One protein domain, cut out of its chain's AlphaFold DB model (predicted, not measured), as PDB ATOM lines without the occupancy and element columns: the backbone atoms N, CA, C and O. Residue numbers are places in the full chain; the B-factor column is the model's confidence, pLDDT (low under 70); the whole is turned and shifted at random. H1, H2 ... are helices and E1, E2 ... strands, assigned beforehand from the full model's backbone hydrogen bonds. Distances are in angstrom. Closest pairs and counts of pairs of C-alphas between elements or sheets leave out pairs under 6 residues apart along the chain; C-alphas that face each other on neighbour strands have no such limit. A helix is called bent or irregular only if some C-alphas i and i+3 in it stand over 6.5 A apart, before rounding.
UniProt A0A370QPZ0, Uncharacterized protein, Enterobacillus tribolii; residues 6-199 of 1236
ATOM      1  N   PHE A   6      60.517  44.739  21.234       66.69
ATOM      2  CA  PHE A   6      61.774  44.009  21.104       66.69
ATOM      3  C   PHE A   6      61.531  42.699  20.355       66.69
ATOM      4  O   PHE A   6      60.478  42.076  20.524       66.69
ATOM      5  N   SER A   7      62.511  42.309  19.538       69.75
ATOM      6  CA  SER A   7      62.470  41.103  18.712       69.75
ATOM      7  C   SER A   7      63.657  40.199  19.032       69.75
ATOM      8  O   SER A   7      64.787  40.672  19.154       69.75
ATOM      9  N   ILE A   8      63.403  38.899  19.189       76.25
ATOM     10  CA  ILE A   8      64.437  37.871  19.385       76.25
ATOM     11  C   ILE A   8      64.461  36.981  18.149       76.25
ATOM     12  O   ILE A   8      63.411  36.467  17.770       76.25
ATOM     13  N   HIS A   9      65.644  36.781  17.564       79.44
ATOM     14  CA  HIS A   9      65.864  35.940  16.386       79.44
ATOM     15  C   HIS A   9      66.635  34.673  16.768       79.44
ATOM     16  O   HIS A   9      67.632  34.749  17.488       79.44
ATOM     17  N   ALA A  10      66.195  33.521  16.269       79.25
ATOM     18  CA  ALA A  10      66.890  32.245  16.399       79.25
ATOM     19  C   ALA A  10      66.757  31.435  15.104       79.25
ATOM     20  O   ALA A  10      65.730  31.513  14.439       79.25
ATOM     21  N   GLU A  11      67.766  30.639  14.760       77.25
ATOM     22  CA  GLU A  11      67.710  29.706  13.631       77.25
ATOM     23  C   GLU A  11      67.819  28.274  14.161       77.25
ATOM     24  O   GLU A  11      68.738  27.944  14.913       77.25
ATOM     25  N   LEU A  12      66.852  27.431  13.810       76.06
ATOM     26  CA  LEU A  12      66.750  26.049  14.266       76.06
ATOM     27  C   LEU A  12      66.939  25.115  13.069       76.06
ATOM     28  O   LEU A  12      66.164  25.153  12.120       76.06
ATOM     29  N   GLN A  13      67.968  24.270  13.119       62.81
ATOM     30  CA  GLN A  13      68.314  23.359  12.020       62.81
ATOM     31  C   GLN A  13      67.407  22.117  11.957       62.81
ATOM     32  O   GLN A  13      67.213  21.559  10.883       62.81
ATOM     33  N   ILE A  14      66.841  21.686  13.093       62.09
ATOM     34  CA  ILE A  14      65.893  20.564  13.209       62.09
ATOM     35  C   ILE A  14      64.962  20.862  14.392       62.09
ATOM     36  O   ILE A  14      65.442  21.235  15.465       62.09
ATOM     37  N   GLY A  15      63.646  20.693  14.228       62.31
ATOM     38  CA  GLY A  15      62.681  20.922  15.306       62.31
ATOM     39  C   GLY A  15      61.426  20.059  15.197       62.31
ATOM     40  O   GLY A  15      60.888  19.863  14.105       62.31
ATOM     41  N   SER A  16      60.941  19.563  16.342       65.44
ATOM     42  CA  SER A  16      59.576  19.044  16.431       65.44
ATOM     43  C   SER A  16      58.615  20.220  16.563       65.44
ATOM     44  O   SER A  16      58.742  21.031  17.482       65.44
ATOM     45  N   LEU A  17      57.663  20.326  15.642       67.94
ATOM     46  CA  LEU A  17      56.636  21.360  15.640       67.94
ATOM     47  C   LEU A  17      55.275  20.672  15.582       67.94
ATOM     48  O   LEU A  17      55.079  19.788  14.759       67.94
ATOM     49  N   LEU A  18      54.345  21.046  16.468       67.12
ATOM     50  CA  LEU A  18      52.986  20.481  16.533       67.12
ATOM     51  C   LEU A  18      52.934  18.931  16.571       67.12
ATOM     52  O   LEU A  18      51.988  18.323  16.077       67.12
ATOM     53  N   GLY A  19      53.948  18.284  17.155       67.81
ATOM     54  CA  GLY A  19      54.038  16.820  17.258       67.81
ATOM     55  C   GLY A  19      54.579  16.103  16.014       67.81
ATOM     56  O   GLY A  19      54.732  14.886  16.057       67.81
ATOM     57  N   GLY A  20      54.900  16.830  14.937       70.69
ATOM     58  CA  GLY A  20      55.599  16.322  13.750       70.69
ATOM     59  C   GLY A  20      57.083  16.699  13.742       70.69
ATOM     60  O   GLY A  20      57.506  17.574  14.500       70.69
ATOM     61  N   ASN A  21      57.878  16.050  12.888       79.00
ATOM     62  CA  ASN A  21      59.300  16.365  12.695       79.00
ATOM     63  C   ASN A  21      59.486  17.114  11.375       79.00
ATOM     64  O   ASN A  21      59.325  16.533  10.302       79.00
ATOM     65  N   ILE A  22      59.843  18.398  11.446       76.88
ATOM     66  CA  ILE A  22      60.117  19.207  10.257       76.88
ATOM     67  C   ILE A  22      61.620  19.160   9.981       76.88
ATOM     68  O   ILE A  22      62.418  19.778  10.685       76.88
ATOM     69  N   ASN A  23      62.004  18.441   8.926       75.12
ATOM     70  CA  ASN A  23      63.379  18.395   8.424       75.12
ATOM     71  C   ASN A  23      63.642  19.571   7.465       75.12
ATOM     72  O   ASN A  23      63.964  19.371   6.296       75.12
ATOM     73  N   TRP A  24      63.438  20.799   7.948       79.31
ATOM     74  CA  TRP A  24      63.674  22.037   7.204       79.31
ATOM     75  C   TRP A  24      64.126  23.143   8.170       79.31
ATOM     76  O   TRP A  24      63.539  23.240   9.252       79.31
ATOM     77  N   PRO A  25      65.126  23.978   7.829       80.12
ATOM     78  CA  PRO A  25      65.594  25.022   8.737       80.12
ATOM     79  C   PRO A  25      64.496  26.052   9.045       80.12
ATOM     80  O   PRO A  25      63.796  26.522   8.144       80.12
ATOM     81  N   LEU A  26      64.355  26.412  10.322       82.88
ATOM     82  CA  LEU A  26      63.335  27.334  10.821       82.88
ATOM     83  C   LEU A  26      63.964  28.610  11.386       82.88
ATOM     84  O   LEU A  26      64.696  28.569  12.376       82.88
ATOM     85  N   GLY A  27      63.620  29.757  10.808       85.62
ATOM     86  CA  GLY A  27      63.907  31.079  11.351       85.62
ATOM     87  C   GLY A  27      62.804  31.492  12.319       85.62
ATOM     88  O   GLY A  27      61.675  31.747  11.913       85.62
ATOM     89  N   CYS A  28      63.107  31.550  13.609       83.75
ATOM     90  CA  CYS A  28      62.149  31.897  14.650       83.75
ATOM     91  C   CYS A  28      62.313  33.356  15.085       83.75
ATOM     92  O   CYS A  28      63.415  33.786  15.430       83.75
ATOM     93  N   VAL A  29      61.205  34.097  15.124       86.69
ATOM     94  CA  VAL A  29      61.140  35.481  15.592       86.69
ATOM     95  C   VAL A  29      60.060  35.615  16.660       86.69
ATOM     96  O   VAL A  29      58.887  35.362  16.402       86.69
ATOM     97  N   LEU A  30      60.437  36.049  17.862       84.88
ATOM     98  CA  LEU A  30      59.485  36.473  18.894       84.88
ATOM     99  C   LEU A  30      59.413  37.997  18.895       84.88
ATOM    100  O   LEU A  30      60.415  38.640  19.191       84.88
ATOM    101  N   THR A  31      58.235  38.556  18.626       85.00
ATOM    102  CA  THR A  31      57.961  39.997  18.693       85.00
ATOM    103  C   THR A  31      56.979  40.287  19.819       85.00
ATOM    104  O   THR A  31      55.926  39.658  19.910       85.00
ATOM    105  N   ILE A  32      57.301  41.253  20.679       82.50
ATOM    106  CA  ILE A  32      56.431  41.677  21.785       82.50
ATOM    107  C   ILE A  32      56.057  43.146  21.584       82.50
ATOM    108  O   ILE A  32      56.937  43.978  21.390       82.50
ATOM    109  N   SER A  33      54.759  43.462  21.617       81.44
ATOM    110  CA  SER A  33      54.212  44.813  21.420       81.44
ATOM    111  C   SER A  33      53.079  45.063  22.416       81.44
ATOM    112  O   SER A  33      52.019  44.437  22.348       81.44
ATOM    113  N   GLY A  34      53.303  45.958  23.383       79.50
ATOM    114  CA  GLY A  34      52.342  46.218  24.460       79.50
ATOM    115  C   GLY A  34      52.015  44.957  25.274       79.50
ATOM    116  O   GLY A  34      52.915  44.292  25.787       79.50
ATOM    117  N   ASP A  35      50.725  44.626  25.379       79.31
ATOM    118  CA  ASP A  35      50.227  43.419  26.056       79.31
ATOM    119  C   ASP A  35      50.206  42.176  25.144       79.31
ATOM    120  O   ASP A  35      49.633  41.156  25.518       79.31
ATOM    121  N   TYR A  36      50.823  42.216  23.963       83.00
ATOM    122  CA  TYR A  36      50.747  41.138  22.975       83.00
ATOM    123  C   TYR A  36      52.117  40.556  22.635       83.00
ATOM    124  O   TYR A  36      53.129  41.262  22.642       83.00
ATOM    125  N   TYR A  37      52.149  39.265  22.303       84.31
ATOM    126  CA  TYR A  37      53.324  38.604  21.747       84.31
ATOM    127  C   TYR A  37      52.962  37.764  20.518       84.31
ATOM    128  O   TYR A  37      51.898  37.147  20.459       84.31
ATOM    129  N   LEU A  38      53.864  37.754  19.540       85.62
ATOM    130  CA  LEU A  38      53.777  36.996  18.299       85.62
ATOM    131  C   LEU A  38      55.047  36.157  18.166       85.62
ATOM    132  O   LEU A  38      56.146  36.707  18.148       85.62
ATOM    133  N   ILE A  39      54.895  34.841  18.085       86.44
ATOM    134  CA  ILE A  39      55.980  33.914  17.757       86.44
ATOM    135  C   ILE A  39      55.778  33.505  16.306       86.44
ATOM    136  O   ILE A  39      54.753  32.917  15.979       86.44
ATOM    137  N   GLN A  40      56.747  33.805  15.455       86.75
ATOM    138  CA  GLN A  40      56.785  33.425  14.049       86.75
ATOM    139  C   GLN A  40      57.914  32.409  13.844       86.75
ATOM    140  O   GLN A  40      58.985  32.559  14.423       86.75
ATOM    141  N   ALA A  41      57.660  31.366  13.062       87.19
ATOM    142  CA  ALA A  41      58.613  30.326  12.698       87.19
ATOM    143  C   ALA A  41      58.561  30.129  11.179       87.19
ATOM    144  O   ALA A  41      57.671  29.453  10.659       87.19
ATOM    145  N   ASP A  42      59.503  30.747  10.478       86.56
ATOM    146  CA  ASP A  42      59.573  30.781   9.022       86.56
ATOM    147  C   ASP A  42      60.439  29.652   8.490       86.56
ATOM    148  O   ASP A  42      61.531  29.398   8.992       86.56
ATOM    149  N   LEU A  43      59.979  28.998   7.431       84.50
ATOM    150  CA  LEU A  43      60.769  28.029   6.687       84.50
ATOM    151  C   LEU A  43      61.822  28.794   5.880       84.50
ATOM    152  O   LEU A  43      61.493  29.509   4.931       84.50
ATOM    153  N   VAL A  44      63.093  28.665   6.267       76.62
ATOM    154  CA  VAL A  44      64.202  29.390   5.631       76.62
ATOM    155  C   VAL A  44      64.363  28.906   4.193       76.62
ATOM    156  O   VAL A  44      64.361  27.706   3.924       76.62
ATOM    157  N   ARG A  45      64.488  29.829   3.239       71.62
ATOM    158  CA  ARG A  45      64.599  29.487   1.816       71.62
ATOM    159  C   ARG A  45      65.912  28.741   1.538       71.62
ATOM    160  O   ARG A  45      66.978  29.226   1.908       71.62
ATOM    161  N   GLY A  46      65.836  27.583   0.879       64.94
ATOM    162  CA  GLY A  46      67.014  26.804   0.478       64.94
ATOM    163  C   GLY A  46      67.632  27.289  -0.840       64.94
ATOM    164  O   GLY A  46      67.015  28.051  -1.586       64.94
ATOM    165  N   GLU A  47      68.835  26.803  -1.173       55.94
ATOM    166  CA  GLU A  47      69.566  27.168  -2.406       55.94
ATOM    167  C   GLU A  47      68.822  26.797  -3.707       55.94
ATOM    168  O   GLU A  47      69.061  27.404  -4.749       55.94
ATOM    169  N   GLN A  48      67.890  25.834  -3.658       57.47
ATOM    170  CA  GLN A  48      67.099  25.375  -4.813       57.47
ATOM    171  C   GLN A  48      65.709  26.029  -4.943       57.47
ATOM    172  O   GLN A  48      64.902  25.607  -5.771       57.47
ATOM    173  N   GLY A  49      65.417  27.068  -4.155       65.88
ATOM    174  CA  GLY A  49      64.113  27.736  -4.132       65.88
ATOM    175  C   GLY A  49      63.342  27.496  -2.832       65.88
ATOM    176  O   GLY A  49      63.881  26.987  -1.851       65.88
ATOM    177  N   GLY A  50      62.086  27.947  -2.790       70.31
ATOM    178  CA  GLY A  50      61.234  27.749  -1.615       70.31
ATOM    179  C   GLY A  50      60.625  26.338  -1.549       70.31
ATOM    180  O   GLY A  50      60.646  25.619  -2.553       70.31
ATOM    181  N   PRO A  51      60.142  25.906  -0.369       78.19
ATOM    182  CA  PRO A  51      59.726  24.527  -0.130       78.19
ATOM    183  C   PRO A  51      58.462  24.152  -0.914       78.19
ATOM    184  O   PRO A  51      57.548  24.967  -1.065       78.19
ATOM    185  N   ASP A  52      58.382  22.889  -1.350       85.56
ATOM    186  CA  ASP A  52      57.107  22.285  -1.739       85.56
ATOM    187  C   ASP A  52      56.305  21.962  -0.477       85.56
ATOM    188  O   ASP A  52      56.587  21.006   0.252       85.56
ATOM    189  N   VAL A  53      55.318  22.806  -0.194       85.25
ATOM    190  CA  VAL A  53      54.560  22.765   1.054       85.25
ATOM    191  C   VAL A  53      53.764  21.468   1.189       85.25
ATOM    192  O   VAL A  53      53.680  20.937   2.292       85.25
ATOM    193  N   LEU A  54      53.217  20.912   0.102       84.94
ATOM    194  CA  LEU A  54      52.433  19.672   0.186       84.94
ATOM    195  C   LEU A  54      53.318  18.490   0.579       84.94
ATOM    196  O   LEU A  54      52.984  17.743   1.501       84.94
ATOM    197  N   GLN A  55      54.477  18.364  -0.069       84.69
ATOM    198  CA  GLN A  55      55.452  17.324   0.242       84.69
ATOM    199  C   GLN A  55      55.995  17.474   1.668       84.69
ATOM    200  O   GLN A  55      56.093  16.485   2.401       84.69
ATOM    201  N   LEU A  56      56.318  18.706   2.074       84.69
ATOM    202  CA  LEU A  56      56.829  19.010   3.407       84.69
ATOM    203  C   LEU A  56      55.808  18.646   4.491       84.69
ATOM    204  O   LEU A  56      56.165  17.966   5.450       84.69
ATOM    205  N   LEU A  57      54.540  19.037   4.330       85.38
ATOM    206  CA  LEU A  57      53.482  18.727   5.293       85.38
ATOM    207  C   LEU A  57      53.169  17.223   5.352       85.38
ATOM    208  O   LEU A  57      53.076  16.674   6.449       85.38
ATOM    209  N   ASN A  58      53.077  16.539   4.206       84.62
ATOM    210  CA  ASN A  58      52.878  15.084   4.163       84.62
ATOM    211  C   ASN A  58      54.017  14.336   4.872       84.62
ATOM    212  O   ASN A  58      53.761  13.424   5.655       84.62
ATOM    213  N   THR A  59      55.266  14.756   4.654       84.06
ATOM    214  CA  THR A  59      56.447  14.123   5.265       84.06
ATOM    215  C   THR A  59      56.546  14.423   6.761       84.06
ATOM    216  O   THR A  59      56.832  13.526   7.548       84.06
ATOM    217  N   ALA A  60      56.307  15.673   7.170       81.56
ATOM    218  CA  ALA A  60      56.492  16.103   8.556       81.56
ATOM    219  C   ALA A  60      55.386  15.614   9.500       81.56
ATOM    220  O   ALA A  60      55.656  15.357  10.677       81.56
ATOM    221  N   PHE A  61      54.152  15.502   8.998       82.69
ATOM    222  CA  PHE A  61      52.963  15.225   9.810       82.69
ATOM    223  C   PHE A  61      52.248  13.917   9.454       82.69
ATOM    224  O   PHE A  61      51.308  13.550  10.153       82.69
ATOM    225  N   GLY A  62      52.666  13.200   8.404       77.75
ATOM    226  CA  GLY A  62      51.990  11.974   7.966       77.75
ATOM    227  C   GLY A  62      50.594  12.226   7.387       77.75
ATOM    228  O   GLY A  62      49.714  11.376   7.503       77.75
ATOM    229  N   CYS A  63      50.361  13.407   6.808       78.88
ATOM    230  CA  CYS A  63      49.090  13.746   6.176       78.88
ATOM    231  C   CYS A  63      48.863  12.941   4.881       78.88
ATOM    232  O   CYS A  63      49.801  12.471   4.241       78.88
ATOM    233  N   SER A  64      47.599  12.824   4.463       76.94
ATOM    234  CA  SER A  64      47.203  12.287   3.150       76.94
ATOM    235  C   SER A  64      46.783  13.412   2.192       76.94
ATOM    236  O   SER A  64      45.718  13.348   1.578       76.94
ATOM    237  N   LEU A  65      47.577  14.487   2.105       80.12
ATOM    238  CA  LEU A  65      47.312  15.583   1.164       80.12
ATOM    239  C   LEU A  65      47.546  15.111  -0.285       80.12
ATOM    240  O   LEU A  65      48.393  14.242  -0.510       80.12
ATOM    241  N   PRO A  66      46.823  15.671  -1.274       74.38
ATOM    242  CA  PRO A  66      46.879  15.233  -2.665       74.38
ATOM    243  C   PRO A  66      48.270  15.391  -3.285       74.38
ATOM    244  O   PRO A  66      49.012  16.318  -2.968       74.38
ATOM    245  N   GLU A  67      48.577  14.510  -4.237       69.12
ATOM    246  CA  GLU A  67      49.757  14.623  -5.097       69.12
ATOM    247  C   GLU A  67      49.671  15.874  -5.986       69.12
ATOM    248  O   GLU A  67      48.642  16.122  -6.628       69.12
ATOM    249  N   GLY A  68      50.765  16.632  -6.027       73.75
ATOM    250  CA  GLY A  68      50.922  17.911  -6.718       73.75
ATOM    251  C   GLY A  68      52.046  18.716  -6.065       73.75
ATOM    252  O   GLY A  68      52.793  18.159  -5.260       73.75
ATOM    253  N   TYR A  69      52.158  20.008  -6.371       77.75
ATOM    254  CA  TYR A  69      53.132  20.888  -5.724       77.75
ATOM    255  C   TYR A  69      52.566  22.271  -5.394       77.75
ATOM    256  O   TYR A  69      51.862  22.904  -6.184       77.75
ATOM    257  N   ILE A  70      52.953  22.781  -4.222       85.19
ATOM    258  CA  ILE A  70      52.812  24.197  -3.857       85.19
ATOM    259  C   ILE A  70      54.214  24.705  -3.549       85.19
ATOM    260  O   ILE A  70      54.694  24.572  -2.424       85.19
ATOM    261  N   LYS A  71      54.880  25.288  -4.548       85.31
ATOM    262  CA  LYS A  71      56.215  25.869  -4.365       85.31
ATOM    263  C   LYS A  71      56.072  27.261  -3.768       85.31
ATOM    264  O   LYS A  71      55.930  28.240  -4.498       85.31
ATOM    265  N   ALA A  72      56.060  27.340  -2.442       84.56
ATOM    266  CA  ALA A  72      55.898  28.609  -1.748       84.56
ATOM    267  C   ALA A  72      57.152  29.479  -1.902       84.56
ATOM    268  O   ALA A  72      58.269  28.986  -1.796       84.56
ATOM    269  N   ASP A  73      56.973  30.782  -2.107       80.62
ATOM    270  CA  ASP A  73      58.065  31.756  -2.029       80.62
ATOM    271  C   ASP A  73      58.556  31.886  -0.586       80.62
ATOM    272  O   ASP A  73      59.761  31.902  -0.342       80.62
ATOM    273  N   ASN A  74      57.605  31.942   0.351       83.25
ATOM    274  CA  ASN A  74      57.819  31.939   1.794       83.25
ATOM    275  C   ASN A  74      56.692  31.149   2.459       83.25
ATOM    276  O   ASN A  74      55.550  31.212   2.008       83.25
ATOM    277  N   ALA A  75      56.981  30.445   3.543       87.50
ATOM    278  CA  ALA A  75      55.971  29.755   4.333       87.50
ATOM    279  C   ALA A  75      56.428  29.651   5.784       87.50
ATOM    280  O   ALA A  75      57.621  29.737   6.071       87.50
ATOM    281  N   GLY A  76      55.492  29.455   6.700       88.50
ATOM    282  CA  GLY A  76      55.824  29.363   8.108       88.50
ATOM    283  C   GLY A  76      54.612  29.186   8.997       88.50
ATOM    284  O   GLY A  76      53.474  29.031   8.552       88.50
ATOM    285  N   PHE A  77      54.876  29.234  10.290       87.19
ATOM    286  CA  PHE A  77      53.875  29.165  11.336       87.19
ATOM    287  C   PHE A  77      53.932  30.444  12.153       87.19
ATOM    288  O   PHE A  77      55.000  31.023  12.340       87.19
ATOM    289  N   PHE A  78      52.797  30.880  12.679       87.44
ATOM    290  CA  PHE A  78      52.812  31.871  13.743       87.44
ATOM    291  C   PHE A  78      51.805  31.519  14.824       87.44
ATOM    292  O   PHE A  78      50.741  30.965  14.559       87.44
ATOM    293  N   THR A  79      52.136  31.851  16.061       85.00
ATOM    294  CA  THR A  79      51.205  31.797  17.180       85.00
ATOM    295  C   THR A  79      51.204  33.132  17.891       85.00
ATOM    296  O   THR A  79      52.214  33.837  17.967       85.00
ATOM    297  N   PHE A  80      50.035  33.489  18.384       80.50
ATOM    298  CA  PHE A  80      49.805  34.730  19.083       80.50
ATOM    299  C   PHE A  80      49.379  34.435  20.518       80.50
ATOM    300  O   PHE A  80      48.649  33.477  20.777       80.50
ATOM    301  N   GLY A  81      49.753  35.321  21.438       75.00
ATOM    302  CA  GLY A  81      49.106  35.383  22.738       75.00
ATOM    303  C   GLY A  81      49.029  36.793  23.308       75.00
ATOM    304  O   GLY A  81      49.735  37.719  22.895       75.00
ATOM    305  N   LYS A  82      48.143  36.944  24.292       76.88
ATOM    306  CA  LYS A  82      47.933  38.177  25.054       76.88
ATOM    307  C   LYS A  82      48.401  38.002  26.503       76.88
ATOM    308  O   LYS A  82      48.267  36.932  27.089       76.88
ATOM    309  N   ARG A  83      48.935  39.068  27.097       69.50
ATOM    310  CA  ARG A  83      49.358  39.155  28.505       69.50
ATOM    311  C   ARG A  83      48.236  39.644  29.426       69.50
ATOM    312  O   ARG A  83      48.279  39.352  30.618       69.50
ATOM    313  N   ARG A  84      47.252  40.385  28.897       68.25
ATOM    314  CA  ARG A  84      46.080  40.918  29.622       68.25
ATOM    315  C   ARG A  84      44.825  40.881  28.745       68.25
ATOM    316  O   ARG A  84      44.916  40.952  27.522       68.25
ATOM    317  N   GLU A  85      43.648  40.772  29.364       57.84
ATOM    318  CA  GLU A  85      42.367  40.909  28.662       57.84
ATOM    319  C   GLU A  85      42.084  42.380  28.347       57.84
ATOM    320  O   GLU A  85      41.522  43.115  29.156       57.84
ATOM    321  N   THR A  86      42.474  42.827  27.158       54.94
ATOM    322  CA  THR A  86      42.040  44.113  26.597       54.94
ATOM    323  C   THR A  86      41.348  43.898  25.254       54.94
ATOM    324  O   THR A  86      41.705  42.985  24.511       54.94
ATOM    325  N   GLY A  87      40.319  44.717  25.003       55.97
ATOM    326  CA  GLY A  87      39.214  44.495  24.060       55.97
ATOM    327  C   GLY A  87      39.549  43.927  22.675       55.97
ATOM    328  O   GLY A  87      40.552  44.270  22.053       55.97
ATOM    329  N   ALA A  88      38.644  43.065  22.204       59.16
ATOM    330  CA  ALA A  88      38.703  42.352  20.932       59.16
ATOM    331  C   ALA A  88      38.549  43.278  19.709       59.16
ATOM    332  O   ALA A  88      37.814  44.262  19.764       59.16
ATOM    333  N   GLY A  89      39.194  42.913  18.592       67.31
ATOM    334  CA  GLY A  89      38.874  43.449  17.260       67.31
ATOM    335  C   GLY A  89      40.025  44.055  16.453       67.31
ATOM    336  O   GLY A  89      39.791  44.426  15.308       67.31
ATOM    337  N   LYS A  90      41.244  44.152  17.000       77.12
ATOM    338  CA  LYS A  90      42.405  44.665  16.252       77.12
ATOM    339  C   LYS A  90      43.076  43.579  15.412       77.12
ATOM    340  O   LYS A  90      43.198  42.444  15.868       77.12
ATOM    341  N   THR A  91      43.536  43.928  14.214       83.75
ATOM    342  CA  THR A  91      44.288  43.018  13.324       83.75
ATOM    343  C   THR A  91      45.755  42.893  13.750       83.75
ATOM    344  O   THR A  91      46.265  43.730  14.500       83.75
ATOM    345  N   LEU A  92      46.477  41.875  13.260       80.62
ATOM    346  CA  LEU A  92      47.922  41.754  13.519       80.62
ATOM    347  C   LEU A  92      48.699  43.006  13.077       80.62
ATOM    348  O   LEU A  92      49.591  43.442  13.800       80.62
ATOM    349  N   LYS A  93      48.315  43.626  11.951       83.25
ATOM    350  CA  LYS A  93      48.916  44.869  11.434       83.25
ATOM    351  C   LYS A  93      48.773  46.045  12.406       83.25
ATOM    352  O   LYS A  93      49.687  46.852  12.540       83.25
ATOM    353  N   GLU A  94      47.639  46.139  13.094       82.25
ATOM    354  CA  GLU A  94      47.372  47.206  14.066       82.25
ATOM    355  C   GLU A  94      48.124  47.015  15.389       82.25
ATOM    356  O   GLU A  94      48.387  47.990  16.095       82.25
ATOM    357  N   ILE A  95      48.452  45.770  15.745       80.31
ATOM    358  CA  ILE A  95      49.114  45.414  17.009       80.31
ATOM    359  C   ILE A  95      50.641  45.382  16.854       80.31
ATOM    360  O   ILE A  95      51.372  45.838  17.738       80.31
ATOM    361  N   PHE A  96      51.127  44.865  15.725       80.31
ATOM    362  CA  PHE A  96      52.540  44.693  15.407       80.31
ATOM    363  C   PHE A  96      52.872  45.447  14.110       80.31
ATOM    364  O   PHE A  96      52.986  44.822  13.063       80.31
ATOM    365  N   PRO A  97      53.042  46.781  14.135       69.50
ATOM    366  CA  PRO A  97      53.296  47.565  12.920       69.50
ATOM    367  C   PRO A  97      54.648  47.255  12.248       69.50
ATOM    368  O   PRO A  97      54.809  47.524  11.062       69.50
ATOM    369  N   ALA A  98      55.602  46.660  12.976       66.88
ATOM    370  CA  ALA A  98      56.895  46.190  12.469       66.88
ATOM    371  C   ALA A  98      56.884  44.662  12.226       66.88
ATOM    372  O   ALA A  98      57.631  43.923  12.862       66.88
ATOM    373  N   TYR A  99      55.977  44.181  11.368       66.81
ATOM    374  CA  TYR A  99      55.753  42.751  11.110       66.81
ATOM    375  C   TYR A  99      56.532  42.221   9.894       66.81
ATOM    376  O   TYR A  99      56.828  42.955   8.954       66.81
ATOM    377  N   THR A 100      56.811  40.915   9.897       69.06
ATOM    378  CA  THR A 100      57.478  40.159   8.816       69.06
ATOM    379  C   THR A 100      56.522  39.290   7.985       69.06
ATOM    380  O   THR A 100      56.939  38.684   7.002       69.06
ATOM    381  N   LEU A 101      55.240  39.212   8.360       77.38
ATOM    382  CA  LEU A 101      54.210  38.450   7.638       77.38
ATOM    383  C   LEU A 101      53.744  39.160   6.347       77.38
ATOM    384  O   LEU A 101      53.781  40.386   6.276       77.38
ATOM    385  N   PRO A 102      53.229  38.437   5.337       79.94
ATOM    386  CA  PRO A 102      52.609  39.058   4.166       79.94
ATOM    387  C   PRO A 102      51.432  39.979   4.533       79.94
ATOM    388  O   PRO A 102      50.624  39.653   5.408       79.94
ATOM    389  N   GLU A 103      51.293  41.108   3.828       76.69
ATOM    390  CA  GLU A 103      50.276  42.128   4.132       76.69
ATOM    391  C   GLU A 103      48.849  41.562   4.161       76.69
ATOM    392  O   GLU A 103      48.110  41.849   5.102       76.69
ATOM    393  N   GLY A 104      48.494  40.689   3.211       74.69
ATOM    394  CA  GLY A 104      47.168  40.062   3.147       74.69
ATOM    395  C   GLY A 104      46.812  39.193   4.362       74.69
ATOM    396  O   GLY A 104      45.632  38.997   4.647       74.69
ATOM    397  N   ILE A 105      47.807  38.705   5.108       80.81
ATOM    398  CA  ILE A 105      47.615  37.943   6.352       80.81
ATOM    399  C   ILE A 105      47.542  38.910   7.534       80.81
ATOM    400  O   ILE A 105      46.610  38.852   8.336       80.81
ATOM    401  N   ALA A 106      48.489  39.847   7.620       79.94
ATOM    402  CA  ALA A 106      48.564  40.797   8.725       79.94
ATOM    403  C   ALA A 106      47.309  41.684   8.835       79.94
ATOM    404  O   ALA A 106      46.913  42.057   9.941       79.94
ATOM    405  N   SER A 107      46.668  42.004   7.707       76.38
ATOM    406  CA  SER A 107      45.453  42.821   7.654       76.38
ATOM    407  C   SER A 107      44.150  42.049   7.888       76.38
ATOM    408  O   SER A 107      43.104  42.680   8.015       76.38
ATOM    409  N   THR A 108      44.172  40.711   7.896       74.62
ATOM    410  CA  THR A 108      42.952  39.880   7.972       74.62
ATOM    411  C   THR A 108      42.879  39.023   9.226       74.62
ATOM    412  O   THR A 108      41.783  38.753   9.718       74.62
ATOM    413  N   VAL A 109      44.024  38.616   9.770       79.38
ATOM    414  CA  VAL A 109      44.071  37.771  10.960       79.38
ATOM    415  C   VAL A 109      43.801  38.613  12.200       79.38
ATOM    416  O   VAL A 109      44.549  39.536  12.539       79.38
ATOM    417  N   VAL A 110      42.718  38.260  12.891       78.94
ATOM    418  CA  VAL A 110      42.422  38.747  14.237       78.94
ATOM    419  C   VAL A 110      43.031  37.759  15.228       78.94
ATOM    420  O   VAL A 110      42.816  36.553  15.090       78.94
ATOM    421  N   PRO A 111      43.789  38.232  16.220       71.75
ATOM    422  CA  PRO A 111      44.404  37.344  17.181       71.75
ATOM    423  C   PRO A 111      43.391  36.557  18.023       71.75
ATOM    424  O   PRO A 111      42.427  37.125  18.539       71.75
ATOM    425  N   MET A 112      43.644  35.260  18.202       71.19
ATOM    426  CA  MET A 112      42.825  34.354  19.012       71.19
ATOM    427  C   MET A 112      43.711  33.580  19.992       71.19
ATOM    428  O   MET A 112      44.762  33.061  19.608       71.19
ATOM    429  N   ASP A 113      43.290  33.491  21.256       68.19
ATOM    430  CA  ASP A 113      44.069  32.806  22.290       68.19
ATOM    431  C   ASP A 113      44.239  31.316  21.975       68.19
ATOM    432  O   ASP A 113      43.305  30.646  21.535       68.19
ATOM    433  N   ASN A 114      45.437  30.797  22.249       68.38
ATOM    434  CA  ASN A 114      45.812  29.394  22.061       68.38
ATOM    435  C   ASN A 114      45.661  28.869  20.621       68.38
ATOM    436  O   ASN A 114      45.482  27.669  20.426       68.38
ATOM    437  N   THR A 115      45.750  29.735  19.613       73.81
ATOM    438  CA  THR A 115      45.725  29.319  18.205       73.81
ATOM    439  C   THR A 115      47.111  29.408  17.570       73.81
ATOM    440  O   THR A 115      47.911  30.299  17.873       73.81
ATOM    441  N   THR A 116      47.400  28.464  16.677       83.00
ATOM    442  CA  THR A 116      48.577  28.494  15.804       83.00
ATOM    443  C   THR A 116      48.076  28.552  14.376       83.00
ATOM    444  O   THR A 116      47.189  27.791  14.005       83.00
ATOM    445  N   ALA A 117      48.626  29.445  13.568       86.44
ATOM    446  CA  ALA A 117      48.316  29.545  12.157       86.44
ATOM    447  C   ALA A 117      49.459  28.973  11.324       86.44
ATOM    448  O   ALA A 117      50.631  29.167  11.653       86.44
ATOM    449  N   PHE A 118      49.112  28.323  10.220       88.25
ATOM    450  CA  PHE A 118      50.048  28.038   9.143       88.25
ATOM    451  C   PHE A 118      49.801  29.023   8.002       88.25
ATOM    452  O   PHE A 118      48.649  29.334   7.684       88.25
ATOM    453  N   TRP A 119      50.872  29.540   7.411       88.56
ATOM    454  CA  TRP A 119      50.795  30.524   6.344       88.56
ATOM    455  C   TRP A 119      51.804  30.247   5.238       88.56
ATOM    456  O   TRP A 119      52.871  29.681   5.471       88.56
ATOM    457  N   LEU A 120      51.467  30.677   4.026       88.44
ATOM    458  CA  LEU A 120      52.368  30.629   2.885       88.44
ATOM    459  C   LEU A 120      52.064  31.751   1.890       88.44
ATOM    460  O   LEU A 120      50.921  32.173   1.730       88.44
ATOM    461  N   SER A 121      53.105  32.228   1.222       85.44
ATOM    462  CA  SER A 121      53.056  33.162   0.104       85.44
ATOM    463  C   SER A 121      53.557  32.449  -1.137       85.44
ATOM    464  O   SER A 121      54.622  31.835  -1.099       85.44
ATOM    465  N   VAL A 122      52.812  32.518  -2.233       84.12
ATOM    466  CA  VAL A 122      53.104  31.728  -3.431       84.12
ATOM    467  C   VAL A 122      52.644  32.437  -4.704       84.12
ATOM    468  O   VAL A 122      51.615  33.113  -4.716       84.12
ATOM    469  N   ASN A 123      53.385  32.273  -5.797       80.19
ATOM    470  CA  ASN A 123      52.930  32.677  -7.125       80.19
ATOM    471  C   ASN A 123      51.909  31.662  -7.672       80.19
ATOM    472  O   ASN A 123      52.171  30.463  -7.648       80.19
ATOM    473  N   LEU A 124      50.777  32.115  -8.219       75.25
ATOM    474  CA  LEU A 124      49.731  31.222  -8.747       75.25
ATOM    475  C   LEU A 124      50.228  30.214  -9.803       75.25
ATOM    476  O   LEU A 124      49.723  29.098  -9.838       75.25
ATOM    477  N   ARG A 125      51.234  30.553 -10.626       72.88
ATOM    478  CA  ARG A 125      51.843  29.609 -11.593       72.88
ATOM    479  C   ARG A 125      52.684  28.515 -10.932       72.88
ATOM    480  O   ARG A 125      53.016  27.527 -11.577       72.88
ATOM    481  N   ALA A 126      53.055  28.700  -9.671       74.19
ATOM    482  CA  ALA A 126      53.837  27.759  -8.880       74.19
ATOM    483  C   ALA A 126      52.946  26.783  -8.075       74.19
ATOM    484  O   ALA A 126      53.433  26.143  -7.138       74.19
ATOM    485  N   ILE A 127      51.655  26.686  -8.435       75.81
ATOM    486  CA  ILE A 127      50.629  25.868  -7.777       75.81
ATOM    487  C   ILE A 127      49.847  25.066  -8.824       75.81
ATOM    488  O   ILE A 127      48.918  25.572  -9.451       75.81
ATOM    489  N   ASP A 128      50.156  23.783  -8.975       74.75
ATOM    490  CA  ASP A 128      49.511  22.932  -9.989       74.75
ATOM    491  C   ASP A 128      48.057  22.534  -9.659       74.75
ATOM    492  O   ASP A 128      47.284  22.127 -10.542       74.75
ATOM    493  N   ILE A 129      47.666  22.651  -8.387       71.38
ATOM    494  CA  ILE A 129      46.299  22.411  -7.921       71.38
ATOM    495  C   ILE A 129      45.356  23.597  -8.193       71.38
ATOM    496  O   ILE A 129      44.146  23.434  -8.037       71.38
ATOM    497  N   LEU A 130      45.868  24.760  -8.625       75.81
ATOM    498  CA  LEU A 130      45.083  25.987  -8.847       75.81
ATOM    499  C   LEU A 130      45.090  26.503 -10.295       75.81
ATOM    500  O   LEU A 130      44.578  27.593 -10.539       75.81
ATOM    501  N   ASP A 131      45.560  25.725 -11.276       75.25
ATOM    502  CA  ASP A 131      45.533  26.106 -12.705       75.25
ATOM    503  C   ASP A 131      44.153  26.587 -13.187       75.25
ATOM    504  O   ASP A 131      44.043  27.510 -13.994       75.25
ATOM    505  N   HIS A 132      43.084  25.998 -12.650       77.06
ATOM    506  CA  HIS A 132      41.704  26.365 -12.967       77.06
ATOM    507  C   HIS A 132      41.357  27.809 -12.577       77.06
ATOM    508  O   HIS A 132      40.497  28.403 -13.218       77.06
ATOM    509  N   LEU A 133      42.024  28.400 -11.574       75.75
ATOM    510  CA  LEU A 133      41.881  29.826 -11.252       75.75
ATOM    511  C   LEU A 133      42.464  30.719 -12.352       75.75
ATOM    512  O   LEU A 133      41.908  31.779 -12.642       75.75
ATOM    513  N   ILE A 134      43.571  30.293 -12.966       75.06
ATOM    514  CA  ILE A 134      44.196  31.023 -14.072       75.06
ATOM    515  C   ILE A 134      43.285  30.954 -15.303       75.06
ATOM    516  O   ILE A 134      43.000  31.988 -15.904       75.06
ATOM    517  N   GLU A 135      42.757  29.765 -15.621       74.75
ATOM    518  CA  GLU A 135      41.844  29.550 -16.756       74.75
ATOM    519  C   GLU A 135      40.589  30.430 -16.683       74.75
ATOM    520  O   GLU A 135      40.150  30.980 -17.691       74.75
ATOM    521  N   ILE A 136      40.017  30.609 -15.489       73.69
ATOM    522  CA  ILE A 136      38.802  31.418 -15.322       73.69
ATOM    523  C   ILE A 136      39.078  32.918 -15.228       73.69
ATOM    524  O   ILE A 136      38.116  33.674 -15.122       73.69
ATOM    525  N   GLY A 137      40.333  33.372 -15.319       70.94
ATOM    526  CA  GLY A 137      40.660  34.786 -15.530       70.94
ATOM    527  C   GLY A 137      41.527  35.463 -14.468       70.94
ATOM    528  O   GLY A 137      41.668  36.683 -14.530       70.94
ATOM    529  N   ILE A 138      42.128  34.736 -13.516       71.88
ATOM    530  CA  ILE A 138      43.124  35.339 -12.615       71.88
ATOM    531  C   ILE A 138      44.489  35.403 -13.331       71.88
ATOM    532  O   ILE A 138      45.069  34.356 -13.625       71.88
ATOM    533  N   PRO A 139      45.052  36.596 -13.614       64.62
ATOM    534  CA  PRO A 139      46.325  36.704 -14.320       64.62
ATOM    535  C   PRO A 139      47.466  36.115 -13.478       64.62
ATOM    536  O   PRO A 139      47.724  36.544 -12.355       64.62
ATOM    537  N   GLY A 140      48.168  35.125 -14.034       57.53
ATOM    538  CA  GLY A 140      49.199  34.375 -13.309       57.53
ATOM    539  C   GLY A 140      50.562  35.069 -13.161       57.53
ATOM    540  O   GLY A 140      51.444  34.482 -12.549       57.53
ATOM    541  N   GLN A 141      50.790  36.253 -13.747       50.69
ATOM    542  CA  GLN A 141      52.119  36.898 -13.751       50.69
ATOM    543  C   GLN A 141      52.338  37.955 -12.653       50.69
ATOM    544  O   GLN A 141      53.493  38.251 -12.368       50.69
ATOM    545  N   GLU A 142      51.290  38.462 -11.988       53.56
ATOM    546  CA  GLU A 142      51.427  39.583 -11.030       53.56
ATOM    547  C   GLU A 142      50.838  39.332  -9.628       53.56
ATOM    548  O   GLU A 142      51.034  40.145  -8.730       53.56
ATOM    549  N   ASN A 143      50.168  38.199  -9.386       62.91
ATOM    550  CA  ASN A 143      49.466  37.965  -8.119       62.91
ATOM    551  C   ASN A 143      50.221  36.984  -7.210       62.91
ATOM    552  O   ASN A 143      50.144  35.764  -7.389       62.91
ATOM    553  N   GLN A 144      50.924  37.518  -6.204       73.75
ATOM    554  CA  GLN A 144      51.314  36.741  -5.025       73.75
ATOM    555  C   GLN A 144      50.067  36.427  -4.194       73.75
ATOM    556  O   GLN A 144      49.331  37.326  -3.787       73.75
ATOM    557  N   LEU A 145      49.832  35.144  -3.937       80.56
ATOM    558  CA  LEU A 145      48.750  34.663  -3.093       80.56
ATOM    559  C   LEU A 145      49.287  34.398  -1.685       80.56
ATOM    560  O   LEU A 145      50.145  33.536  -1.505       80.56
ATOM    561  N   ALA A 146      48.761  35.113  -0.692       85.81
ATOM    562  CA  ALA A 146      49.059  34.875   0.718       85.81
ATOM    563  C   ALA A 146      47.930  34.055   1.359       85.81
ATOM    564  O   ALA A 146      46.858  34.581   1.665       85.81
ATOM    565  N   LEU A 147      48.167  32.756   1.532       86.62
ATOM    566  CA  LEU A 147      47.241  31.815   2.156       86.62
ATOM    567  C   LEU A 147      47.554  31.682   3.644       86.62
ATOM    568  O   LEU A 147      48.717  31.590   4.037       86.62
ATOM    569  N   HIS A 148      46.516  31.611   4.470       87.88
ATOM    570  CA  HIS A 148      46.655  31.244   5.877       87.88
ATOM    571  C   HIS A 148      45.510  30.351   6.345       87.88
ATOM    572  O   HIS A 148      44.409  30.380   5.796       87.88
ATOM    573  N   ALA A 149      45.781  29.573   7.383       86.75
ATOM    574  CA  ALA A 149      44.851  28.646   8.005       86.75
ATOM    575  C   ALA A 149      45.071  28.655   9.523       86.75
ATOM    576  O   ALA A 149      46.209  28.544   9.980       86.75
ATOM    577  N   LEU A 150      43.995  28.789  10.306       84.25
ATOM    578  CA  LEU A 150      44.046  28.679  11.768       84.25
ATOM    579  C   LEU A 150      43.907  27.210  12.172       84.25
ATOM    580  O   LEU A 150      42.895  26.579  11.879       84.25
ATOM    581  N   LEU A 151      44.912  26.674  12.857       82.06
ATOM    582  CA  LEU A 151      44.937  25.296  13.334       82.06
ATOM    583  C   LEU A 151      44.299  25.215  14.728       82.06
ATOM    584  O   LEU A 151      44.577  26.033  15.611       82.06
ATOM    585  N   ASN A 152      43.456  24.206  14.933       76.50
ATOM    586  CA  ASN A 152      42.820  23.919  16.210       76.50
ATOM    587  C   ASN A 152      43.783  23.146  17.122       76.50
ATOM    588  O   ASN A 152      44.094  21.978  16.896       76.50
ATOM    589  N   ASN A 153      44.200  23.783  18.207       68.56
ATOM    590  CA  ASN A 153      45.121  23.232  19.200       68.56
ATOM    591  C   ASN A 153      44.627  21.970  19.943       68.56
ATOM    592  O   ASN A 153      45.418  21.346  20.645       68.56
ATOM    593  N   THR A 154      43.347  21.593  19.818       69.69
ATOM    594  CA  THR A 154      42.772  20.382  20.441       69.69
ATOM    595  C   THR A 154      42.837  19.130  19.564       69.69
ATOM    596  O   THR A 154      42.565  18.032  20.049       69.69
ATOM    597  N   LYS A 155      43.201  19.269  18.283       73.44
ATOM    598  CA  LYS A 155      43.372  18.158  17.334       73.44
ATOM    599  C   LYS A 155      44.857  17.940  17.031       73.44
ATOM    600  O   LYS A 155      45.662  18.860  17.174       73.44
ATOM    601  N   ASN A 156      45.236  16.735  16.600       78.50
ATOM    602  CA  ASN A 156      46.602  16.503  16.119       78.50
ATOM    603  C   ASN A 156      46.857  17.315  14.825       78.50
ATOM    604  O   ASN A 156      45.920  17.772  14.165       78.50
ATOM    605  N   ALA A 157      48.124  17.548  14.482       73.25
ATOM    606  CA  ALA A 157      48.480  18.385  13.335       73.25
ATOM    607  C   ALA A 157      48.002  17.807  11.993       73.25
ATOM    608  O   ALA A 157      47.589  18.573  11.124       73.25
ATOM    609  N   ALA A 158      48.013  16.480  11.843       74.38
ATOM    610  CA  ALA A 158      47.627  15.814  10.604       74.38
ATOM    611  C   ALA A 158      46.136  16.007  10.289       74.38
ATOM    612  O   ALA A 158      45.793  16.469   9.200       74.38
ATOM    613  N   ASP A 159      45.267  15.747  11.265       77.50
ATOM    614  CA  ASP A 159      43.819  15.924  11.156       77.50
ATOM    615  C   ASP A 159      43.466  17.404  10.954       77.50
ATOM    616  O   ASP A 159      42.629  17.742  10.119       77.50
ATOM    617  N   ASN A 160      44.157  18.308  11.662       80.56
ATOM    618  CA  ASN A 160      43.999  19.749  11.463       80.56
ATOM    619  C   ASN A 160      44.291  20.177  10.027       80.56
ATOM    620  O   ASN A 160      43.492  20.888   9.431       80.56
ATOM    621  N   LEU A 161      45.437  19.774   9.476       78.31
ATOM    622  CA  LEU A 161      45.863  20.184   8.138       78.31
ATOM    623  C   LEU A 161      44.955  19.620   7.039       78.31
ATOM    624  O   LEU A 161      44.789  20.258   6.000       78.31
ATOM    625  N   CYS A 162      44.335  18.461   7.276       75.44
ATOM    626  CA  CYS A 162      43.364  17.874   6.357       75.44
ATOM    627  C   CYS A 162      41.987  18.569   6.407       75.44
ATOM    628  O   CYS A 162      41.310  18.704   5.384       75.44
ATOM    629  N   GLU A 163      41.557  19.035   7.578       78.62
ATOM    630  CA  GLU A 163      40.240  19.657   7.754       78.62
ATOM    631  C   GLU A 163      40.232  21.182   7.576       78.62
ATOM    632  O   GLU A 163      39.177  21.768   7.318       78.62
ATOM    633  N   VAL A 164      41.376  21.849   7.746       82.81
ATOM    634  CA  VAL A 164      41.423  23.311   7.800       82.81
ATOM    635  C   VAL A 164      41.208  23.959   6.429       82.81
ATOM    636  O   VAL A 164      41.733  23.526   5.401       82.81
ATOM    637  N   MET A 165      40.448  25.054   6.435       84.75
ATOM    638  CA  MET A 165      40.230  25.906   5.270       84.75
ATOM    639  C   MET A 165      41.309  26.983   5.189       84.75
ATOM    640  O   MET A 165      41.355  27.906   6.005       84.75
ATOM    641  N   PHE A 166      42.144  26.898   4.162       86.00
ATOM    642  CA  PHE A 166      43.079  27.950   3.798       86.00
ATOM    643  C   PHE A 166      42.328  29.099   3.150       86.00
ATOM    644  O   PHE A 166      41.542  28.890   2.230       86.00
ATOM    645  N   SER A 167      42.579  30.312   3.623       86.44
ATOM    646  CA  SER A 167      41.930  31.519   3.130       86.44
ATOM    647  C   SER A 167      42.955  32.511   2.589       86.44
ATOM    648  O   SER A 167      44.012  32.713   3.187       86.44
ATOM    649  N   ALA A 168      42.619  33.170   1.484       84.25
ATOM    650  CA  ALA A 168      43.332  34.329   0.958       84.25
ATOM    651  C   ALA A 168      42.333  35.415   0.551       84.25
ATOM    652  O   ALA A 168      41.207  35.118   0.154       84.25
ATOM    653  N   VAL A 169      42.747  36.677   0.635       79.75
ATOM    654  CA  VAL A 169      42.015  37.790   0.024       79.75
ATOM    655  C   VAL A 169      42.665  38.090  -1.317       79.75
ATOM    656  O   VAL A 169      43.881  38.249  -1.401       79.75
ATOM    657  N   LEU A 170      41.846  38.131  -2.356       77.12
ATOM    658  CA  LEU A 170      42.244  38.443  -3.718       77.12
ATOM    659  C   LEU A 170      41.811  39.876  -4.070       77.12
ATOM    660  O   LEU A 170      40.803  40.352  -3.534       77.12
ATOM    661  N   PRO A 171      42.543  40.567  -4.963       74.19
ATOM    662  CA  PRO A 171      42.093  41.845  -5.502       74.19
ATOM    663  C   PRO A 171      40.807  41.672  -6.322       74.19
ATOM    664  O   PRO A 171      40.375  40.554  -6.615       74.19
ATOM    665  N   ASP A 172      40.203  42.792  -6.715       79.00
ATOM    666  CA  ASP A 172      39.055  42.775  -7.616       79.00
ATOM    667  C   ASP A 172      39.481  42.208  -8.983       79.00
ATOM    668  O   ASP A 172      40.425  42.700  -9.607       79.00
ATOM    669  N   ILE A 173      38.818  41.145  -9.446       76.38
ATOM    670  CA  ILE A 173      39.208  40.392 -10.651       76.38
ATOM    671  C   ILE A 173      37.981  40.110 -11.517       76.38
ATOM    672  O   ILE A 173      36.906  39.802 -11.005       76.38
ATOM    673  N   THR A 174      38.149  40.150 -12.841       77.12
ATOM    674  CA  THR A 174      37.104  39.755 -13.792       77.12
ATOM    675  C   THR A 174      37.245  38.288 -14.208       77.12
ATOM    676  O   THR A 174      38.168  37.944 -14.942       77.12
ATOM    677  N   LEU A 175      36.311  37.427 -13.788       76.94
ATOM    678  CA  LEU A 175      36.268  36.012 -14.161       76.94
ATOM    679  C   LEU A 175      35.405  35.758 -15.407       76.94
ATOM    680  O   LEU A 175      34.418  36.456 -15.655       76.94
ATOM    681  N   LEU A 176      35.769  34.735 -16.189       73.31
ATOM    682  CA  LEU A 176      35.095  34.293 -17.422       73.31
ATOM    683  C   LEU A 176      34.856  35.429 -18.433       73.31
ATOM    684  O   LEU A 176      33.902  35.392 -19.207       73.31
ATOM    685  N   ARG A 177      35.705  36.468 -18.393       72.00
ATOM    686  CA  ARG A 177      35.596  37.710 -19.187       72.00
ATOM    687  C   ARG A 177      34.291  38.495 -18.981       72.00
ATOM    688  O   ARG A 177      34.013  39.407 -19.753       72.00
ATOM    689  N   LEU A 178      33.505  38.167 -17.955       72.06
ATOM    690  CA  LEU A 178      32.166  38.726 -17.757       72.06
ATOM    691  C   LEU A 178      31.940  39.257 -16.334       72.06
ATOM    692  O   LEU A 178      31.275  40.278 -16.163       72.06
ATOM    693  N   PHE A 179      32.476  38.585 -15.317       75.56
ATOM    694  CA  PHE A 179      32.118  38.832 -13.921       75.56
ATOM    695  C   PHE A 179      33.216  39.540 -13.160       75.56
ATOM    696  O   PHE A 179      34.210  38.913 -12.818       75.56
ATOM    697  N   THR A 180      33.019  40.802 -12.805       82.12
ATOM    698  CA  THR A 180      33.925  41.497 -11.890       82.12
ATOM    699  C   THR A 180      33.585  41.115 -10.455       82.12
ATOM    700  O   THR A 180      32.556  41.520  -9.914       82.12
ATOM    701  N   PHE A 181      34.440  40.315  -9.832       78.19
ATOM    702  CA  PHE A 181      34.379  40.010  -8.412       78.19
ATOM    703  C   PHE A 181      35.083  41.101  -7.624       78.19
ATOM    704  O   PHE A 181      36.198  41.479  -7.965       78.19
ATOM    705  N   SER A 182      34.441  41.557  -6.556       80.50
ATOM    706  CA  SER A 182      35.043  42.450  -5.570       80.50
ATOM    707  C   SER A 182      34.955  41.857  -4.173       80.50
ATOM    708  O   SER A 182      34.057  41.055  -3.884       80.50
ATOM    709  N   GLN A 183      35.887  42.251  -3.302       76.00
ATOM    710  CA  GLN A 183      36.002  41.707  -1.937       76.00
ATOM    711  C   GLN A 183      36.155  40.174  -1.940       76.00
ATOM    712  O   GLN A 183      35.506  39.470  -1.168       76.00
ATOM    713  N   LEU A 184      36.970  39.664  -2.866       78.06
ATOM    714  CA  LEU A 184      37.074  38.240  -3.150       78.06
ATOM    715  C   LEU A 184      37.880  37.531  -2.055       78.06
ATOM    716  O   LEU A 184      39.068  37.790  -1.864       78.06
ATOM    717  N   ARG A 185      37.244  36.597  -1.353       83.56
ATOM    718  CA  ARG A 185      37.899  35.636  -0.472       83.56
ATOM    719  C   ARG A 185      38.003  34.298  -1.195       83.56
ATOM    720  O   ARG A 185      37.004  33.702  -1.585       83.56
ATOM    721  N   PHE A 186      39.228  33.832  -1.356       85.81
ATOM    722  CA  PHE A 186      39.537  32.500  -1.841       85.81
ATOM    723  C   PHE A 186      39.667  31.544  -0.662       85.81
ATOM    724  O   PHE A 186      40.394  31.832   0.285       85.81
ATOM    725  N   CYS A 187      38.971  30.417  -0.741       86.38
ATOM    726  CA  CYS A 187      38.932  29.373   0.267       86.38
ATOM    727  C   CYS A 187      39.338  28.037  -0.372       86.38
ATOM    728  O   CYS A 187      38.735  27.600  -1.355       86.38
ATOM    729  N   LEU A 188      40.335  27.370   0.205       85.00
ATOM    730  CA  LEU A 188      40.905  26.118  -0.285       85.00
ATOM    731  C   LEU A 188      40.996  25.096   0.846       85.00
ATOM    732  O   LEU A 188      41.543  25.391   1.904       85.00
ATOM    733  N   GLN A 189      40.518  23.882   0.599       84.31
ATOM    734  CA  GLN A 189      40.785  22.741   1.468       84.31
ATOM    735  C   GLN A 189      41.812  21.840   0.791       84.31
ATOM    736  O   GLN A 189      41.563  21.349  -0.311       84.31
ATOM    737  N   LEU A 190      42.959  21.615   1.435       77.88
ATOM    738  CA  LEU A 190      44.036  20.841   0.816       77.88
ATOM    739  C   LEU A 190      43.675  19.353   0.677       77.88
ATOM    740  O   LEU A 190      43.948  18.783  -0.369       77.88
ATOM    741  N   ALA A 191      43.004  18.731   1.655       70.81
ATOM    742  CA  ALA A 191      42.686  17.292   1.640       70.81
ATOM    743  C   ALA A 191      41.334  16.917   0.994       70.81
ATOM    744  O   ALA A 191      40.725  15.911   1.353       70.81
ATOM    745  N   SER A 192      40.825  17.715   0.051       63.88
ATOM    746  CA  SER A 192      39.575  17.387  -0.649       63.88
ATOM    747  C   SER A 192      39.717  16.107  -1.493       63.88
ATOM    748  O   SER A 192      40.607  16.022  -2.340       63.88
ATOM    749  N   GLU A 193      38.777  15.154  -1.356       58.91
ATOM    750  CA  GLU A 193      38.660  13.964  -2.232       58.91
ATOM    751  C   GLU A 193      38.586  14.342  -3.724       58.91
ATOM    752  O   GLU A 193      38.958  13.572  -4.614       58.91
ATOM    753  N   LYS A 194      38.100  15.556  -4.007       58.75
ATOM    754  CA  LYS A 194      38.078  16.162  -5.335       58.75
ATOM    755  C   LYS A 194      39.298  17.072  -5.485       58.75
ATOM    756  O   LYS A 194      39.303  18.186  -4.952       58.75
ATOM    757  N   ARG A 195      40.332  16.597  -6.196       63.16
ATOM    758  CA  ARG A 195      41.530  17.392  -6.541       63.16
ATOM    759  C   ARG A 195      41.092  18.735  -7.158       63.16
ATOM    760  O   ARG A 195      40.188  18.748  -7.989       63.16
ATOM    761  N   ARG A 196      41.750  19.845  -6.788       68.94
ATOM    762  CA  ARG A 196      41.478  21.213  -7.301       68.94
ATOM    763  C   ARG A 196      40.117  21.814  -6.916       68.94
ATOM    764  O   ARG A 196      39.635  22.722  -7.592       68.94
ATOM    765  N   ALA A 197      39.483  21.320  -5.855       77.69
ATOM    766  CA  ALA A 197      38.279  21.947  -5.326       77.69
ATOM    767  C   ALA A 197      38.623  23.245  -4.583       77.69
ATOM    768  O   ALA A 197      39.507  23.270  -3.730       77.69
ATOM    769  N   PHE A 198      37.903  24.318  -4.891       83.44
ATOM    770  CA  PHE A 198      38.051  25.603  -4.212       83.44
ATOM    771  C   PHE A 198      36.723  26.352  -4.174       83.44
ATOM    772  O   PHE A 198      35.796  26.065  -4.935       83.44
ATOM    773  N   GLN A 199      36.640  27.341  -3.292       86.38
ATOM    774  CA  GLN A 199      35.497  28.231  -3.166       86.38
ATOM    775  C   GLN A 199      35.957  29.687  -3.261       86.38
ATOM    776  O   GLN A 199      36.949  30.085  -2.659       86.38
TER     777      GLN A 199
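What this domain is: This is residues 6 to 199 of the 1236 residues of an uncharacterized protein of Enterobacillus tribolii (UniProt A0A370QPZ0). A twisted wall of six antiparallel strands, in the order E1 E4 E5 E6 E7 E8, continues past its edge strand E8 into a smaller branched sheet, where E9 runs beside E8 and the long, bent E11 follows with E10 and E12. H1, H5 and the small hairpin E2 and E3 gather to one side of the wall, H2 and H3 to the other. The 194 printed residues include five named helices and twelve named strands, along the chain E1 E2 E3 E4 E5 H1 E6 H2 H3 E7 H4 E8 H5 E9 E10 E11 E12; the class is mixed, helices and strands. The whole is compact, with a radius of gyration of the C-alphas of 16.9 A and spans of 49 by 36 by 33 A.

How they stand to each other: Begin with the largest sheet: E1, residues 6 to 12, E4, 26 to 33, E5, 36 to 43, E6, 74 to 82, E7, 116 to 123, and E8, 144 to 151. Look for N 8 and O 30 at 3.0 A between E1 and E4, N 29 and O 40 at 2.8 A in the hairpin E4 and E5, N 39 and O 79 at 2.9 A between E5 and E6, N 76 and O 119 at 2.9 A between E6 and E7, and N 120 and O 147 at 2.9 A between E7 and E8. Next find E9, residues 165 to 170; its closest C-alphas to E8 are those of Ala 149 and Phe 166, 4.6 A apart. E11, residues 179 to 189, bends by 89 degrees at residue 182; E9 is on one side of it, with N 168 and O 186 at 2.9 A, and E12, residues 197 to 199, on the other side, with N 187 and O 199 at 2.8 A. E10, residues 173 to 175, is the antiparallel neighbour of E11, with N 175 and O 179 at 2.8 A, within hydrogen-bond range; E10 E11 E12 form a meander, each strand the antiparallel neighbour of the one before, and E10 and E11, like E11 and E12, are a hairpin. H3, residues 103 to 106, is over E8 at a height over the sheet of 8.4 A, closest at the C-alphas of Gly 104 and Ala 146, 6.0 A. H2, residues 92 to 95, only grazes the large sheet and only just touches H3, with 3 pairs of C-alphas within 8 A, the closest those of Lys 93 and Ala 106, 4.9 A. H5, residues 157 to 163, only grazes that sheet, and so does H1, residues 53 to 61, with residue 53. H1 and H5 are close but not clearly touching, the C-alphas of Phe 61 and Ala 158 being closest at 5.4 A, at a steep tilt of 48 degrees, opposite ways. The hairpin E2, residues 15 to 17, and E3, residues 20 to 22, has N 17 and O 20 at 3.0 A; the closest C-alphas of E3 and H1 are those of Gly 20 and Phe 61, 4.9 A. H4, residues 131 to 135, only grazes the branched sheet. Every O i to N i+4 pair is within hydrogen-bond range in H1, H4 and H5; H2 and H3 are too short for one.

Where its parts are: Find C-alpha 6 at (61.774, 44.009, 21.104), where E1 begins; it runs 19.9 A. E6 is 26.0 A long, from C-alpha 74 at (57.819, 31.939, 1.794); E7 is 23.7 A and E11 23.9 A, and H1 is 11.7 A. E12 ends at C-alpha 199, (35.497, 28.231, -3.166).

The domain as a whole: The C-alphas of Arg 84 and Arg 177 are the two farthest apart, at 50.0 A. The printed part has no cut, and its one long link, 12 residues, joins H1 to E6. Mean pLDDT of the printed part is 76.8; look for values under 70 in 39 residues, among them 13 to 19, 83 to 89 and 139 to 143.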